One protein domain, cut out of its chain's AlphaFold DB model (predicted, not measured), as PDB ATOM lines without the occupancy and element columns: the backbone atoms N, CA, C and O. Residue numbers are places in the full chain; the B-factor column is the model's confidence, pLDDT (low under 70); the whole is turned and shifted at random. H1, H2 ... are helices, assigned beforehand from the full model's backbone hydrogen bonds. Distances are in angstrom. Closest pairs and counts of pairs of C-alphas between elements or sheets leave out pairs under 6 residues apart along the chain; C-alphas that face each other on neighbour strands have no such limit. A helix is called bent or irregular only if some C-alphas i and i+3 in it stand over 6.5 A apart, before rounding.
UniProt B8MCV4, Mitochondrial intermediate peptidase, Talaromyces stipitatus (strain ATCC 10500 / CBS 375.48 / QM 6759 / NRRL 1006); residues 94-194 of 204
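This is residues 94 to 194 of the 204 residues of the protein "Mitochondrial intermediate peptidase" of Talaromyces stipitatus (strain ATCC 10500 / CBS 375.48 / QM 6759 / NRRL 1006) (UniProt B8MCV4). A loose body, in which H1 and H3 are side by side and run opposite ways, has one long arm: the longest helix by residues, H5, which begins beside H1 at residues 168 to 170 and runs away from the body, with its residues 174 to 179 sticking out free. The small H2 sits where the chain turns from H1 to H3, and the tiny H4, between two long unnamed stretches, packs on the first part of H3. The printed part has 101 residues with five named helices, H1 to H5 in chain order, and no named strand; the class is all helix, with 62 residues in the helices. The whole is loose, with a radius of gyration of the C-alphas of 17.5 A, and elongated, spanning 56 by 32 by 20 A, with the H5 arm adding to the length.

Start with H5, residues 168 to 187, and look at its first residues: 168 to 170 alone touch H1, residues 94 to 112, which meets them with residues 101 to 105 alone. The closest C-alphas are those of Val 102 and Leu 170, 6.7 A apart; the two helices run opposite ways at a steep tilt of 43 degrees. H1 also touches H3, residues 125 to 137, opposite ways at a shallow tilt of 31 degrees, closest at the C-alphas of Ala 103 and Leu 132, 5.2 A apart. H3 touches H4, residues 151 to 154, with residues 125 to 129 alone, closest at the C-alphas of Tyr 129 and Tyr 152, 6.7 A apart. H2, residues 117 to 122, is close to H1 but not clearly touching, with the C-alphas of Ile 111 and Ile 120 7.1 A apart. H3 and H5 are apart. In H1, H2 and H3 each O i to N i+4 pair is within hydrogen-bond range; in H5 14 of 16 are, and H4 is too short for such a pair.

Find C-alpha 168 at (-41.477, 37.810, -34.447); from there H5 runs 25.0 A to C-alpha 187, with a kink of 28 degrees near residue 175. It is neither bent nor irregular, but only just: C-alphas 184 and 187 are 6.1 A apart. H1 begins at C-alpha 94, (-45.431, 26.644, -47.643), and is 27.1 A long. H3 measures 18.0 A, H2 8.9 A and H4 5.6 A; H3 ends at C-alpha 137, (-49.531, 20.871, -38.666).

The two C-alphas farthest apart are those of Asp 118 and Arg 194, 58.1 A. The printed part has no cut. Residues 138 to 150 and 155 to 167 are the long links; H1 to H2 and H2 to H3 are tight. The mean pLDDT of the printed part is 78.1, and it is under 70 at residues 144, 147 to 148 and 156 to 176.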
ATOM      1  N   GLN A  94     -45.398  25.367 -48.374       84.38
ATOM      2  CA  GLN A  94     -45.431  26.644 -47.643       84.38
ATOM      3  C   GLN A  94     -46.496  26.661 -46.539       84.38
ATOM      4  O   GLN A  94     -46.246  27.216 -45.470       84.38
ATOM      5  N   GLY A  95     -47.643  26.009 -46.763       85.62
ATOM      6  CA  GLY A  95     -48.708  25.874 -45.765       85.62
ATOM      7  C   GLY A  95     -48.238  25.157 -44.499       85.62
ATOM      8  O   GLY A  95     -48.264  25.743 -43.421       85.62
ATOM      9  N   ILE A  96     -47.731  23.926 -44.629       88.00
ATOM     10  CA  ILE A  96     -47.303  23.129 -43.471       88.00
ATOM     11  C   ILE A  96     -46.072  23.721 -42.770       88.00
ATOM     12  O   ILE A  96     -45.998  23.714 -41.543       88.00
ATOM     13  N   LEU A  97     -45.136  24.304 -43.530       85.88
ATOM     14  CA  LEU A  97     -43.975  24.999 -42.970       85.88
ATOM     15  C   LEU A  97     -44.395  26.241 -42.182       85.88
ATOM     16  O   LEU A  97     -43.867  26.493 -41.103       85.88
ATOM     17  N   THR A  98     -45.386  26.986 -42.679       84.81
ATOM     18  CA  THR A  98     -45.939  28.144 -41.969       84.81
ATOM     19  C   THR A  98     -46.693  27.705 -40.717       84.81
ATOM     20  O   THR A  98     -46.464  28.273 -39.655       84.81
ATOM     21  N   SER A  99     -47.512  26.652 -40.786       87.25
ATOM     22  CA  SER A  99     -48.165  26.061 -39.611       87.25
ATOM     23  C   SER A  99     -47.170  25.641 -38.527       87.25
ATOM     24  O   SER A  99     -47.410  25.879 -37.345       87.25
ATOM     25  N   ARG A 100     -46.024  25.069 -38.915       88.00
ATOM     26  CA  ARG A 100     -44.949  24.716 -37.980       88.00
ATOM     27  C   ARG A 100     -44.376  25.946 -37.274       88.00
ATOM     28  O   ARG A 100     -44.212  25.916 -36.059       88.00
ATOM     29  N   GLN A 101     -44.142  27.039 -38.002       83.69
ATOM     30  CA  GLN A 101     -43.729  28.304 -37.382       83.69
ATOM     31  C   GLN A 101     -44.804  28.836 -36.422       83.69
ATOM     32  O   GLN A 101     -44.463  29.368 -35.369       83.69
ATOM     33  N   VAL A 102     -46.094  28.636 -36.736       85.88
ATOM     34  CA  VAL A 102     -47.201  29.013 -35.840       85.88
ATOM     35  C   VAL A 102     -47.150  28.253 -34.518       85.88
ATOM     36  O   VAL A 102     -47.298  28.865 -33.459       85.88
ATOM     37  N   ALA A 103     -46.895  26.945 -34.565       87.56
ATOM     38  CA  ALA A 103     -46.721  26.133 -33.362       87.56
ATOM     39  C   ALA A 103     -45.567  26.642 -32.488       87.56
ATOM     40  O   ALA A 103     -45.730  26.793 -31.279       87.56
ATOM     41  N   PHE A 104     -44.424  26.961 -33.097       85.38
ATOM     42  CA  PHE A 104     -43.242  27.427 -32.370       85.38
ATOM     43  C   PHE A 104     -43.451  28.758 -31.670       85.38
ATOM     44  O   PHE A 104     -43.078  28.902 -30.511       85.38
ATOM     45  N   SER A 105     -44.099  29.721 -32.320       83.19
ATOM     46  CA  SER A 105     -44.381  30.989 -31.649       83.19
ATOM     47  C   SER A 105     -45.415  30.851 -30.542       83.19
ATOM     48  O   SER A 105     -45.302  31.535 -29.533       83.19
ATOM     49  N   LYS A 106     -46.415  29.971 -30.696       85.00
ATOM     50  CA  LYS A 106     -47.357  29.680 -29.605       85.00
ATOM     51  C   LYS A 106     -46.641  29.072 -28.403       85.00
ATOM     52  O   LYS A 106     -46.904  29.493 -27.283       85.00
ATOM     53  N   PHE A 107     -45.733  28.128 -28.649       87.25
ATOM     54  CA  PHE A 107     -44.917  27.516 -27.604       87.25
ATOM     55  C   PHE A 107     -44.073  28.572 -26.885       87.25
ATOM     56  O   PHE A 107     -44.153  28.687 -25.666       87.25
ATOM     57  N   ASP A 108     -43.352  29.403 -27.639       84.56
ATOM     58  CA  ASP A 108     -42.534  30.494 -27.105       84.56
ATOM     59  C   ASP A 108     -43.332  31.478 -26.239       84.56
ATOM     60  O   ASP A 108     -42.902  31.835 -25.146       84.56
ATOM     61  N   MET A 109     -44.523  31.885 -26.688       82.69
ATOM     62  CA  MET A 109     -45.388  32.773 -25.909       82.69
ATOM     63  C   MET A 109     -45.862  32.125 -24.604       82.69
ATOM     64  O   MET A 109     -45.956  32.807 -23.588       82.69
ATOM     65  N   GLN A 110     -46.171  30.827 -24.618       85.75
ATOM     66  CA  GLN A 110     -46.669  30.124 -23.435       85.75
ATOM     67  C   GLN A 110     -45.580  29.904 -22.383       85.75
ATOM     68  O   GLN A 110     -45.852  30.080 -21.200       85.75
ATOM     69  N   ILE A 111     -44.347  29.588 -22.789       85.44
ATOM     70  CA  ILE A 111     -43.245  29.384 -21.835       85.44
ATOM     71  C   ILE A 111     -42.707  30.703 -21.251       85.44
ATOM     72  O   ILE A 111     -42.132  30.691 -20.167       85.44
ATOM     73  N   HIS A 112     -42.911  31.836 -21.938       83.94
ATOM     74  CA  HIS A 112     -42.425  33.156 -21.511       83.94
ATOM     75  C   HIS A 112     -43.498  34.087 -20.923       83.94
ATOM     76  O   HIS A 112     -43.159  35.174 -20.457       83.94
ATOM     77  N   ASN A 113     -44.775  33.689 -20.912       84.00
ATOM     78  CA  ASN A 113     -45.849  34.421 -20.226       84.00
ATOM     79  C   ASN A 113     -46.656  33.547 -19.232       84.00
ATOM     80  O   ASN A 113     -47.883  33.457 -19.347       84.00
ATOM     81  N   PRO A 114     -45.998  32.893 -18.263       82.12
ATOM     82  CA  PRO A 114     -46.660  32.171 -17.180       82.12
ATOM     83  C   PRO A 114     -47.162  33.138 -16.098       82.12
ATOM     84  O   PRO A 114     -46.591  34.214 -15.894       82.12
ATOM     85  N   VAL A 115     -48.223  32.766 -15.379       81.38
ATOM     86  CA  VAL A 115     -48.811  33.607 -14.323       81.38
ATOM     87  C   VAL A 115     -47.969  33.558 -13.044       81.38
ATOM     88  O   VAL A 115     -47.895  34.548 -12.314       81.38
ATOM     89  N   SER A 116     -47.308  32.430 -12.775       84.94
ATOM     90  CA  SER A 116     -46.414  32.249 -11.627       84.94
ATOM     91  C   SER A 116     -45.231  31.331 -11.951       84.94
ATOM     92  O   SER A 116     -45.225  30.617 -12.951       84.94
ATOM     93  N   HIS A 117     -44.216  31.342 -11.083       81.19
ATOM     94  CA  HIS A 117     -43.064  30.447 -11.203       81.19
ATOM     95  C   HIS A 117     -43.459  28.969 -11.050       81.19
ATOM     96  O   HIS A 117     -43.027  28.141 -11.847       81.19
ATOM     97  N   ASP A 118     -44.351  28.670 -10.101       85.06
ATOM     98  CA  ASP A 118     -44.854  27.314  -9.845       85.06
ATOM     99  C   ASP A 118     -45.550  26.708 -11.077       85.06
ATOM    100  O   ASP A 118     -45.485  25.501 -11.310       85.06
ATOM    101  N   GLU A 119     -46.201  27.542 -11.897       83.06
ATOM    102  CA  GLU A 119     -46.833  27.107 -13.144       83.06
ATOM    103  C   GLU A 119     -45.792  26.644 -14.172       83.06
ATOM    104  O   GLU A 119     -45.997  25.624 -14.822       83.06
ATOM    105  N   ILE A 120     -44.647  27.328 -14.276       83.31
ATOM    106  CA  ILE A 120     -43.555  26.940 -15.188       83.31
ATOM    107  C   ILE A 120     -42.969  25.589 -14.796       83.31
ATOM    108  O   ILE A 120     -42.748  24.742 -15.658       83.31
ATOM    109  N   GLU A 121     -42.701  25.389 -13.504       84.94
ATOM    110  CA  GLU A 121     -42.099  24.147 -13.006       84.94
ATOM    111  C   GLU A 121     -43.014  22.934 -13.219       84.94
ATOM    112  O   GLU A 121     -42.535  21.813 -13.399       84.94
ATOM    113  N   ALA A 122     -44.331  23.157 -13.248       86.19
ATOM    114  CA  ALA A 122     -45.327  22.122 -13.495       86.19
ATOM    115  C   ALA A 122     -45.510  21.771 -14.987       86.19
ATOM    116  O   ALA A 122     -46.121  20.742 -15.298       86.19
ATOM    117  N   ILE A 123     -45.012  22.591 -15.921       84.75
ATOM    118  CA  ILE A 123     -45.196  22.369 -17.361       84.75
ATOM    119  C   ILE A 123     -44.317  21.217 -17.854       84.75
ATOM    120  O   ILE A 123     -43.091  21.218 -17.741       84.75
ATOM    121  N   ASN A 124     -44.946  20.255 -18.532       86.44
ATOM    122  CA  ASN A 124     -44.226  19.298 -19.361       86.44
ATOM    123  C   ASN A 124     -43.928  19.917 -20.737       86.44
ATOM    124  O   ASN A 124     -44.762  19.886 -21.644       86.44
ATOM    125  N   PHE A 125     -42.726  20.474 -20.896       85.44
ATOM    126  CA  PHE A 125     -42.313  21.148 -22.133       85.44
ATOM    127  C   PHE A 125     -42.363  20.247 -23.373       85.44
ATOM    128  O   PHE A 125     -42.711  20.730 -24.451       85.44
ATOM    129  N   SER A 126     -42.056  18.951 -23.243       86.31
ATOM    130  CA  SER A 126     -42.126  17.998 -24.360       86.31
ATOM    131  C   SER A 126     -43.557  17.844 -24.866       86.31
ATOM    132  O   SER A 126     -43.817  17.978 -26.060       86.31
ATOM    133  N   GLU A 127     -44.492  17.630 -23.941       87.88
ATOM    134  CA  GLU A 127     -45.913  17.453 -24.245       87.88
ATOM    135  C   GLU A 127     -46.525  18.725 -24.833       87.88
ATOM    136  O   GLU A 127     -47.233  18.668 -25.842       87.88
ATOM    137  N   LEU A 128     -46.192  19.886 -24.265       87.88
ATOM    138  CA  LEU A 128     -46.656  21.173 -24.771       87.88
ATOM    139  C   LEU A 128     -46.138  21.456 -26.189       87.88
ATOM    140  O   LEU A 128     -46.896  21.862 -27.065       87.88
ATOM    141  N   TYR A 129     -44.853  21.214 -26.444       87.75
ATOM    142  CA  TYR A 129     -44.258  21.431 -27.762       87.75
ATOM    143  C   TYR A 129     -44.858  20.500 -28.826       87.75
ATOM    144  O   TYR A 129     -45.229  20.944 -29.916       87.75
ATOM    145  N   ASN A 130     -44.968  19.207 -28.510       88.38
ATOM    146  CA  ASN A 130     -45.446  18.199 -29.451       88.38
ATOM    147  C   ASN A 130     -46.950  18.337 -29.737       88.38
ATOM    148  O   ASN A 130     -47.350  18.215 -30.895       88.38
ATOM    149  N   SER A 131     -47.770  18.660 -28.730       89.44
ATOM    150  CA  SER A 131     -49.208  18.915 -28.920       89.44
ATOM    151  C   SER A 131     -49.458  20.120 -29.827       89.44
ATOM    152  O   SER A 131     -50.187  20.008 -30.808       89.44
ATOM    153  N   LEU A 132     -48.771  21.244 -29.594       89.12
ATOM    154  CA  LEU A 132     -48.880  22.426 -30.453       89.12
ATOM    155  C   LEU A 132     -48.455  22.136 -31.899       89.12
ATOM    156  O   LEU A 132     -49.055  22.658 -32.840       89.12
ATOM    157  N   LEU A 133     -47.426  21.308 -32.101       88.62
ATOM    158  CA  LEU A 133     -47.019  20.880 -33.436       88.62
ATOM    159  C   LEU A 133     -48.082  20.021 -34.117       88.62
ATOM    160  O   LEU A 133     -48.398  20.277 -35.281       88.62
ATOM    161  N   GLN A 134     -48.632  19.034 -33.413       89.88
ATOM    162  CA  GLN A 134     -49.681  18.161 -33.930       89.88
ATOM    163  C   GLN A 134     -50.938  18.962 -34.291       89.88
ATOM    164  O   GLN A 134     -51.437  18.832 -35.408       89.88
ATOM    165  N   ASP A 135     -51.378  19.859 -33.409       90.62
ATOM    166  CA  ASP A 135     -52.559  20.700 -33.609       90.62
ATOM    167  C   ASP A 135     -52.418  21.623 -34.821       90.62
ATOM    168  O   ASP A 135     -53.342  21.765 -35.623       90.62
ATOM    169  N   MET A 136     -51.259  22.268 -34.982       88.81
ATOM    170  CA  MET A 136     -51.072  23.253 -36.049       88.81
ATOM    171  C   MET A 136     -50.739  22.614 -37.401       88.81
ATOM    172  O   MET A 136     -51.149  23.134 -38.441       88.81
ATOM    173  N   THR A 137     -49.961  21.527 -37.417       86.88
ATOM    174  CA  THR A 137     -49.531  20.871 -38.666       86.88
ATOM    175  C   THR A 137     -50.480  19.768 -39.125       86.88
ATOM    176  O   THR A 137     -50.426  19.380 -40.291       86.88
ATOM    177  N   GLY A 138     -51.337  19.259 -38.235       87.56
ATOM    178  CA  GLY A 138     -52.185  18.091 -38.476       87.56
ATOM    179  C   GLY A 138     -51.409  16.773 -38.565       87.56
ATOM    180  O   GLY A 138     -51.999  15.739 -38.878       87.56
ATOM    181  N   LEU A 139     -50.092  16.789 -38.325       86.19
ATOM    182  CA  LEU A 139     -49.250  15.597 -38.355       86.19
ATOM    183  C   LEU A 139     -49.309  14.894 -37.006       86.19
ATOM    184  O   LEU A 139     -48.938  15.462 -35.983       86.19
ATOM    185  N   GLN A 140     -49.756  13.643 -37.017       83.00
ATOM    186  CA  GLN A 140     -49.828  12.837 -35.807       83.00
ATOM    187  C   GLN A 140     -48.444  12.375 -35.363       83.00
ATOM    188  O   GLN A 140     -47.594  12.013 -36.183       83.00
ATOM    189  N   TRP A 141     -48.237  12.371 -34.050       78.19
ATOM    190  CA  TRP A 141     -47.026  11.820 -33.467       78.19
ATOM    191  C   TRP A 141     -47.074  10.284 -33.477       78.19
ATOM    192  O   TRP A 141     -48.138   9.710 -33.228       78.19
ATOM    193  N   PRO A 142     -45.955   9.586 -33.743       72.31
ATOM    194  CA  PRO A 142     -45.929   8.131 -33.667       72.31
ATOM    195  C   PRO A 142     -46.307   7.647 -32.258       72.31
ATOM    196  O   PRO A 142     -45.701   8.061 -31.272       72.31
ATOM    197  N   ASN A 143     -47.288   6.742 -32.178       71.38
ATOM    198  CA  ASN A 143     -47.717   6.051 -30.953       71.38
ATOM    199  C   ASN A 143     -48.254   6.946 -29.813       71.38
ATOM    200  O   ASN A 143     -48.214   6.521 -28.661       71.38
ATOM    201  N   ASP A 144     -48.733   8.164 -30.098       66.38
ATOM    202  CA  ASP A 144     -49.247   9.119 -29.091       66.38
ATOM    203  C   ASP A 144     -48.258   9.442 -27.947       66.38
ATOM    204  O   ASP A 144     -48.626   9.958 -26.889       66.38
ATOM    205  N   GLU A 145     -46.961   9.202 -28.160       73.94
ATOM    206  CA  GLU A 145     -45.908   9.500 -27.188       73.94
ATOM    207  C   GLU A 145     -45.521  10.989 -27.184       73.94
ATOM    208  O   GLU A 145     -44.367  11.358 -27.399       73.94
ATOM    209  N   LEU A 146     -46.478  11.875 -26.899       71.25
ATOM    210  CA  LEU A 146     -46.255  13.329 -26.857       71.25
ATOM    211  C   LEU A 146     -45.215  13.760 -25.815       71.25
ATOM    212  O   LEU A 146     -44.650  14.845 -25.913       71.25
ATOM    213  N   LYS A 147     -44.932  12.910 -24.830       68.56
ATOM    214  CA  LYS A 147     -43.934  13.157 -23.779       68.56
ATOM    215  C   LYS A 147     -42.508  12.806 -24.215       68.56
ATOM    216  O   LYS A 147     -41.557  13.197 -23.539       68.56
ATOM    217  N   SER A 148     -42.357  12.085 -25.325       67.06
ATOM    218  CA  SER A 148     -41.071  11.628 -25.844       67.06
ATOM    219  C   SER A 148     -40.460  12.665 -26.794       67.06
ATOM    220  O   SER A 148     -41.121  13.202 -27.681       67.06
ATOM    221  N   GLY A 149     -39.160  12.915 -26.636       72.00
ATOM    222  CA  GLY A 149     -38.388  13.833 -27.478       72.00
ATOM    223  C   GLY A 149     -38.307  15.264 -26.936       72.00
ATOM    224  O   GLY A 149     -39.252  15.797 -26.366       72.00
ATOM    225  N   SER A 150     -37.153  15.900 -27.139       75.62
ATOM    226  CA  SER A 150     -36.854  17.251 -26.638       75.62
ATOM    227  C   SER A 150     -36.569  18.216 -27.789       75.62
ATOM    228  O   SER A 150     -35.527  18.868 -27.834       75.62
ATOM    229  N   GLY A 151     -37.486  18.296 -28.760       72.25
ATOM    230  CA  GLY A 151     -37.333  19.165 -29.936       72.25
ATOM    231  C   GLY A 151     -37.138  20.643 -29.572       72.25
ATOM    232  O   GLY A 151     -36.328  21.338 -30.191       72.25
ATOM    233  N   TYR A 152     -37.784  21.098 -28.496       74.25
ATOM    234  CA  TYR A 152     -37.621  22.446 -27.948       74.25
ATOM    235  C   TYR A 152     -36.176  22.750 -27.515       74.25
ATOM    236  O   TYR A 152     -35.710  23.865 -27.725       74.25
ATOM    237  N   ALA A 153     -35.424  21.762 -27.014       77.69
ATOM    238  CA  ALA A 153     -34.039  21.946 -26.566       77.69
ATOM    239  C   ALA A 153     -33.058  22.210 -27.724       77.69
ATOM    240  O   ALA A 153     -31.984  22.767 -27.520       77.69
ATOM    241  N   THR A 154     -33.429  21.835 -28.953       75.56
ATOM    242  CA  THR A 154     -32.628  22.111 -30.160       75.56
ATOM    243  C   THR A 154     -32.907  23.489 -30.762       75.56
ATOM    244  O   THR A 154     -32.195  23.933 -31.660       75.56
ATOM    245  N   THR A 155     -33.931  24.187 -30.266       71.44
ATOM    246  CA  THR A 155     -34.328  25.507 -30.757       71.44
ATOM    247  C   THR A 155     -33.758  26.582 -29.832       71.44
ATOM    248  O   THR A 155     -34.423  27.059 -28.919       71.44
ATOM    249  N   SER A 156     -32.511  26.987 -30.082       64.56
ATOM    250  CA  SER A 156     -31.790  27.982 -29.263       64.56
ATOM    251  C   SER A 156     -32.481  29.349 -29.166       64.56
ATOM    252  O   SER A 156     -32.250  30.088 -28.212       64.56
ATOM    253  N   HIS A 157     -33.355  29.671 -30.120       69.56
ATOM    254  CA  HIS A 157     -34.086  30.937 -30.188       69.56
ATOM    255  C   HIS A 157     -34.983  31.192 -28.966       69.56
ATOM    256  O   HIS A 157     -35.300  32.342 -28.700       69.56
ATOM    257  N   TYR A 158     -35.348  30.150 -28.209       68.50
ATOM    258  CA  TYR A 158     -36.125  30.302 -26.978       68.50
ATOM    259  C   TYR A 158     -35.303  30.806 -25.782       68.50
ATOM    260  O   TYR A 158     -35.891  31.201 -24.789       68.50
ATOM    261  N   ILE A 159     -33.967  30.752 -25.828       67.81
ATOM    262  CA  ILE A 159     -33.107  31.010 -24.651       67.81
ATOM    263  C   ILE A 159     -32.017  32.051 -24.957       67.81
ATOM    264  O   ILE A 159     -31.351  32.531 -24.046       67.81
ATOM    265  N   TRP A 160     -31.738  32.336 -26.235       57.62
ATOM    266  CA  TRP A 160     -30.589  33.150 -26.650       57.62
ATOM    267  C   TRP A 160     -31.027  34.379 -27.459       57.62
ATOM    268  O   TRP A 160     -30.910  34.405 -28.686       57.62
ATOM    269  N   GLY A 161     -31.499  35.417 -26.762       57.62
ATOM    270  CA  GLY A 161     -31.652  36.779 -27.293       57.62
ATOM    271  C   GLY A 161     -32.895  37.038 -28.149       57.62
ATOM    272  O   GLY A 161     -32.996  38.102 -28.764       57.62
ATOM    273  N   GLN A 162     -33.823  36.080 -28.216       58.34
ATOM    274  CA  GLN A 162     -35.158  36.236 -28.813       58.34
ATOM    275  C   GLN A 162     -36.259  35.652 -27.911       58.34
ATOM    276  O   GLN A 162     -37.300  35.211 -28.403       58.34
ATOM    277  N   GLU A 163     -36.038  35.658 -26.596       60.25
ATOM    278  CA  GLU A 163     -36.997  35.179 -25.601       60.25
ATOM    279  C   GLU A 163     -38.327  35.933 -25.745       60.25
ATOM    280  O   GLU A 163     -38.347  37.158 -25.910       60.25
ATOM    281  N   ALA A 164     -39.446  35.203 -25.721       59.06
ATOM    282  CA  ALA A 164     -40.798  35.732 -25.936       59.06
ATOM    283  C   ALA A 164     -41.015  36.446 -27.282       59.06
ATOM    284  O   ALA A 164     -42.023  37.133 -27.461       59.06
ATOM    285  N   ASN A 165     -40.077  36.333 -28.223       62.62
ATOM    286  CA  ASN A 165     -40.107  37.020 -29.501       62.62
ATOM    287  C   ASN A 165     -40.011  36.045 -30.676       62.62
ATOM    288  O   ASN A 165     -39.853  36.483 -31.809       62.62
ATOM    289  N   TYR A 166     -40.174  34.735 -30.482       63.78
ATOM    290  CA  TYR A 166     -40.294  33.792 -31.595       63.78
ATOM    291  C   TYR A 166     -41.566  34.059 -32.404       63.78
ATOM    292  O   TYR A 166     -41.635  33.767 -33.597       63.78
ATOM    293  N   TYR A 167     -42.586  34.682 -31.805       59.69
ATOM    294  CA  TYR A 167     -43.686  35.247 -32.581       59.69
ATOM    295  C   TYR A 167     -43.212  36.309 -33.564       59.69
ATOM    296  O   TYR A 167     -43.895  36.469 -34.557       59.69
ATOM    297  N   SER A 168     -42.056  36.962 -33.398       55.53
ATOM    298  CA  SER A 168     -41.477  37.810 -34.447       55.53
ATOM    299  C   SER A 168     -41.120  37.041 -35.712       55.53
ATOM    300  O   SER A 168     -41.182  37.646 -36.773       55.53
ATOM    301  N   TYR A 169     -40.898  35.719 -35.651       54.94
ATOM    302  CA  TYR A 169     -40.821  34.850 -36.836       54.94
ATOM    303  C   TYR A 169     -42.173  34.616 -37.533       54.94
ATOM    304  O   TYR A 169     -42.205  34.247 -38.708       54.94
ATOM    305  N   LEU A 170     -43.291  34.918 -36.870       51.78
ATOM    306  CA  LEU A 170     -44.629  35.018 -37.471       51.78
ATOM    307  C   LEU A 170     -45.110  36.448 -37.685       51.78
ATOM    308  O   LEU A 170     -45.910  36.686 -38.575       51.78
ATOM    309  N   TYR A 171     -44.624  37.406 -36.906       50.09
ATOM    310  CA  TYR A 171     -44.677  38.842 -37.155       50.09
ATOM    311  C   TYR A 171     -43.806  39.194 -38.361       50.09
ATOM    312  O   TYR A 171     -43.982  40.215 -39.012       50.09
ATOM    313  N   LEU A 172     -42.944  38.262 -38.726       47.53
ATOM    314  CA  LEU A 172     -42.349  38.080 -40.018       47.53
ATOM    315  C   LEU A 172     -43.396  37.852 -41.110       47.53
ATOM    316  O   LEU A 172     -43.085  38.047 -42.261       47.53
ATOM    317  N   GLN A 173     -44.665  37.550 -40.824       46.53
ATOM    318  CA  GLN A 173     -45.740  37.812 -41.781       46.53
ATOM    319  C   GLN A 173     -45.958  39.308 -41.966       46.53
ATOM    320  O   GLN A 173     -46.079  39.709 -43.103       46.53
ATOM    321  N   SER A 174     -45.934  40.158 -40.937       50.16
ATOM    322  CA  SER A 174     -45.963  41.620 -41.115       50.16
ATOM    323  C   SER A 174     -44.726  42.135 -41.867       50.16
ATOM    324  O   SER A 174     -44.865  43.029 -42.698       50.16
ATOM    325  N   THR A 175     -43.534  41.559 -41.655       60.47
ATOM    326  CA  THR A 175     -42.321  41.932 -42.417       60.47
ATOM    327  C   THR A 175     -42.281  41.300 -43.809       60.47
ATOM    328  O   THR A 175     -41.883  41.979 -44.744       60.47
ATOM    329  N   ARG A 176     -42.778  40.069 -44.006       66.06
ATOM    330  CA  ARG A 176     -43.038  39.461 -45.326       66.06
ATOM    331  C   ARG A 176     -44.122  40.209 -46.062       66.06
ATOM    332  O   ARG A 176     -44.024  40.294 -47.272       66.06
ATOM    333  N   ILE A 177     -45.139  40.723 -45.374       72.69
ATOM    334  CA  ILE A 177     -46.192  41.574 -45.932       72.69
ATOM    335  C   ILE A 177     -45.571  42.904 -46.326       72.69
ATOM    336  O   ILE A 177     -45.836  43.353 -47.426       72.69
ATOM    337  N   LEU A 178     -44.704  43.500 -45.503       75.38
ATOM    338  CA  LEU A 178     -43.984  44.723 -45.858       75.38
ATOM    339  C   LEU A 178     -43.038  44.496 -47.046       75.38
ATOM    340  O   LEU A 178     -43.061  45.257 -48.003       75.38
ATOM    341  N   ALA A 179     -42.242  43.428 -47.024       79.44
ATOM    342  CA  ALA A 179     -41.358  43.033 -48.113       79.44
ATOM    343  C   ALA A 179     -42.156  42.688 -49.377       79.44
ATOM    344  O   ALA A 179     -41.794  43.115 -50.466       79.44
ATOM    345  N   ALA A 180     -43.272  41.971 -49.243       83.75
ATOM    346  CA  ALA A 180     -44.204  41.698 -50.330       83.75
ATOM    347  C   ALA A 180     -44.795  42.999 -50.873       83.75
ATOM    348  O   ALA A 180     -44.819  43.176 -52.080       83.75
ATOM    349  N   ASP A 181     -45.236  43.917 -50.020       84.81
ATOM    350  CA  ASP A 181     -45.832  45.189 -50.423       84.81
ATOM    351  C   ASP A 181     -44.812  46.064 -51.158       84.81
ATOM    352  O   ASP A 181     -45.087  46.546 -52.256       84.81
ATOM    353  N   ILE A 182     -43.587  46.174 -50.634       85.50
ATOM    354  CA  ILE A 182     -42.473  46.848 -51.313       85.50
ATOM    355  C   ILE A 182     -42.185  46.169 -52.656       85.50
ATOM    356  O   ILE A 182     -42.045  46.848 -53.676       85.50
ATOM    357  N   TRP A 183     -42.129  44.836 -52.684       87.81
ATOM    358  CA  TRP A 183     -41.890  44.067 -53.899       87.81
ATOM    359  C   TRP A 183     -42.979  44.310 -54.949       87.81
ATOM    360  O   TRP A 183     -42.676  44.758 -56.054       87.81
ATOM    361  N   PHE A 184     -44.243  44.064 -54.610       86.94
ATOM    362  CA  PHE A 184     -45.392  44.189 -55.504       86.94
ATOM    363  C   PHE A 184     -45.611  45.633 -55.966       86.94
ATOM    364  O   PHE A 184     -45.921  45.858 -57.135       86.94
ATOM    365  N   THR A 185     -45.379  46.618 -55.098       86.38
ATOM    366  CA  THR A 185     -45.610  48.032 -55.414       86.38
ATOM    367  C   THR A 185     -44.467  48.659 -56.215       86.38
ATOM    368  O   THR A 185     -44.721  49.497 -57.086       86.38
ATOM    369  N   HIS A 186     -43.208  48.287 -55.957       85.25
ATOM    370  CA  HIS A 186     -42.046  48.999 -56.509       85.25
ATOM    371  C   HIS A 186     -41.147  48.178 -57.438       85.25
ATOM    372  O   HIS A 186     -40.522  48.773 -58.319       85.25
ATOM    373  N   PHE A 187     -41.081  46.853 -57.284       88.44
ATOM    374  CA  PHE A 187     -40.095  46.018 -57.981       88.44
ATOM    375  C   PHE A 187     -40.695  44.967 -58.917       88.44
ATOM    376  O   PHE A 187     -40.046  44.617 -59.893       88.44
ATOM    377  N   GLN A 188     -41.929  44.500 -58.711       86.81
ATOM    378  CA  GLN A 188     -42.505  43.398 -59.492       86.81
ATOM    379  C   GLN A 188     -42.523  43.675 -61.003       86.81
ATOM    380  O   GLN A 188     -42.251  42.777 -61.796       86.81
ATOM    381  N   SER A 189     -42.840  44.909 -61.406       88.06
ATOM    382  CA  SER A 189     -42.907  45.295 -62.822       88.06
ATOM    383  C   SER A 189     -41.531  45.428 -63.474       88.06
ATOM    384  O   SER A 189     -41.390  45.166 -64.667       88.06
ATOM    385  N   ASN A 190     -40.515  45.832 -62.709       89.31
ATOM    386  CA  ASN A 190     -39.139  45.935 -63.177       89.31
ATOM    387  C   ASN A 190     -38.151  45.670 -62.023       89.31
ATOM    388  O   ASN A 190     -37.659  46.625 -61.403       89.31
ATOM    389  N   PRO A 191     -37.827  44.389 -61.753       87.88
ATOM    390  CA  PRO A 191     -37.007  44.003 -60.605       87.88
ATOM    391  C   PRO A 191     -35.584  44.567 -60.629       87.88
ATOM    392  O   PRO A 191     -34.940  44.673 -59.591       87.88
ATOM    393  N   LEU A 192     -35.071  44.933 -61.805       87.75
ATOM    394  CA  LEU A 192     -33.705  45.436 -61.989       87.75
ATOM    395  C   LEU A 192     -33.661  46.950 -62.255       87.75
ATOM    396  O   LEU A 192     -32.650  47.484 -62.716       87.75
ATOM    397  N   SER A 193     -34.744  47.672 -61.947       90.62
ATOM    398  CA  SER A 193     -34.806  49.124 -62.107       90.62
ATOM    399  C   SER A 193     -33.811  49.843 -61.192       90.62
ATOM    400  O   SER A 193     -33.974  49.895 -59.970       90.62
ATOM    401  N   ARG A 194     -32.814  50.504 -61.796       89.62
ATOM    402  CA  ARG A 194     -31.849  51.350 -61.072       89.62
ATOM    403  C   ARG A 194     -32.534  52.466 -60.280       89.62
ATOM    404  O   ARG A 194     -32.094  52.787 -59.181       89.62
TER     405      ARG A 194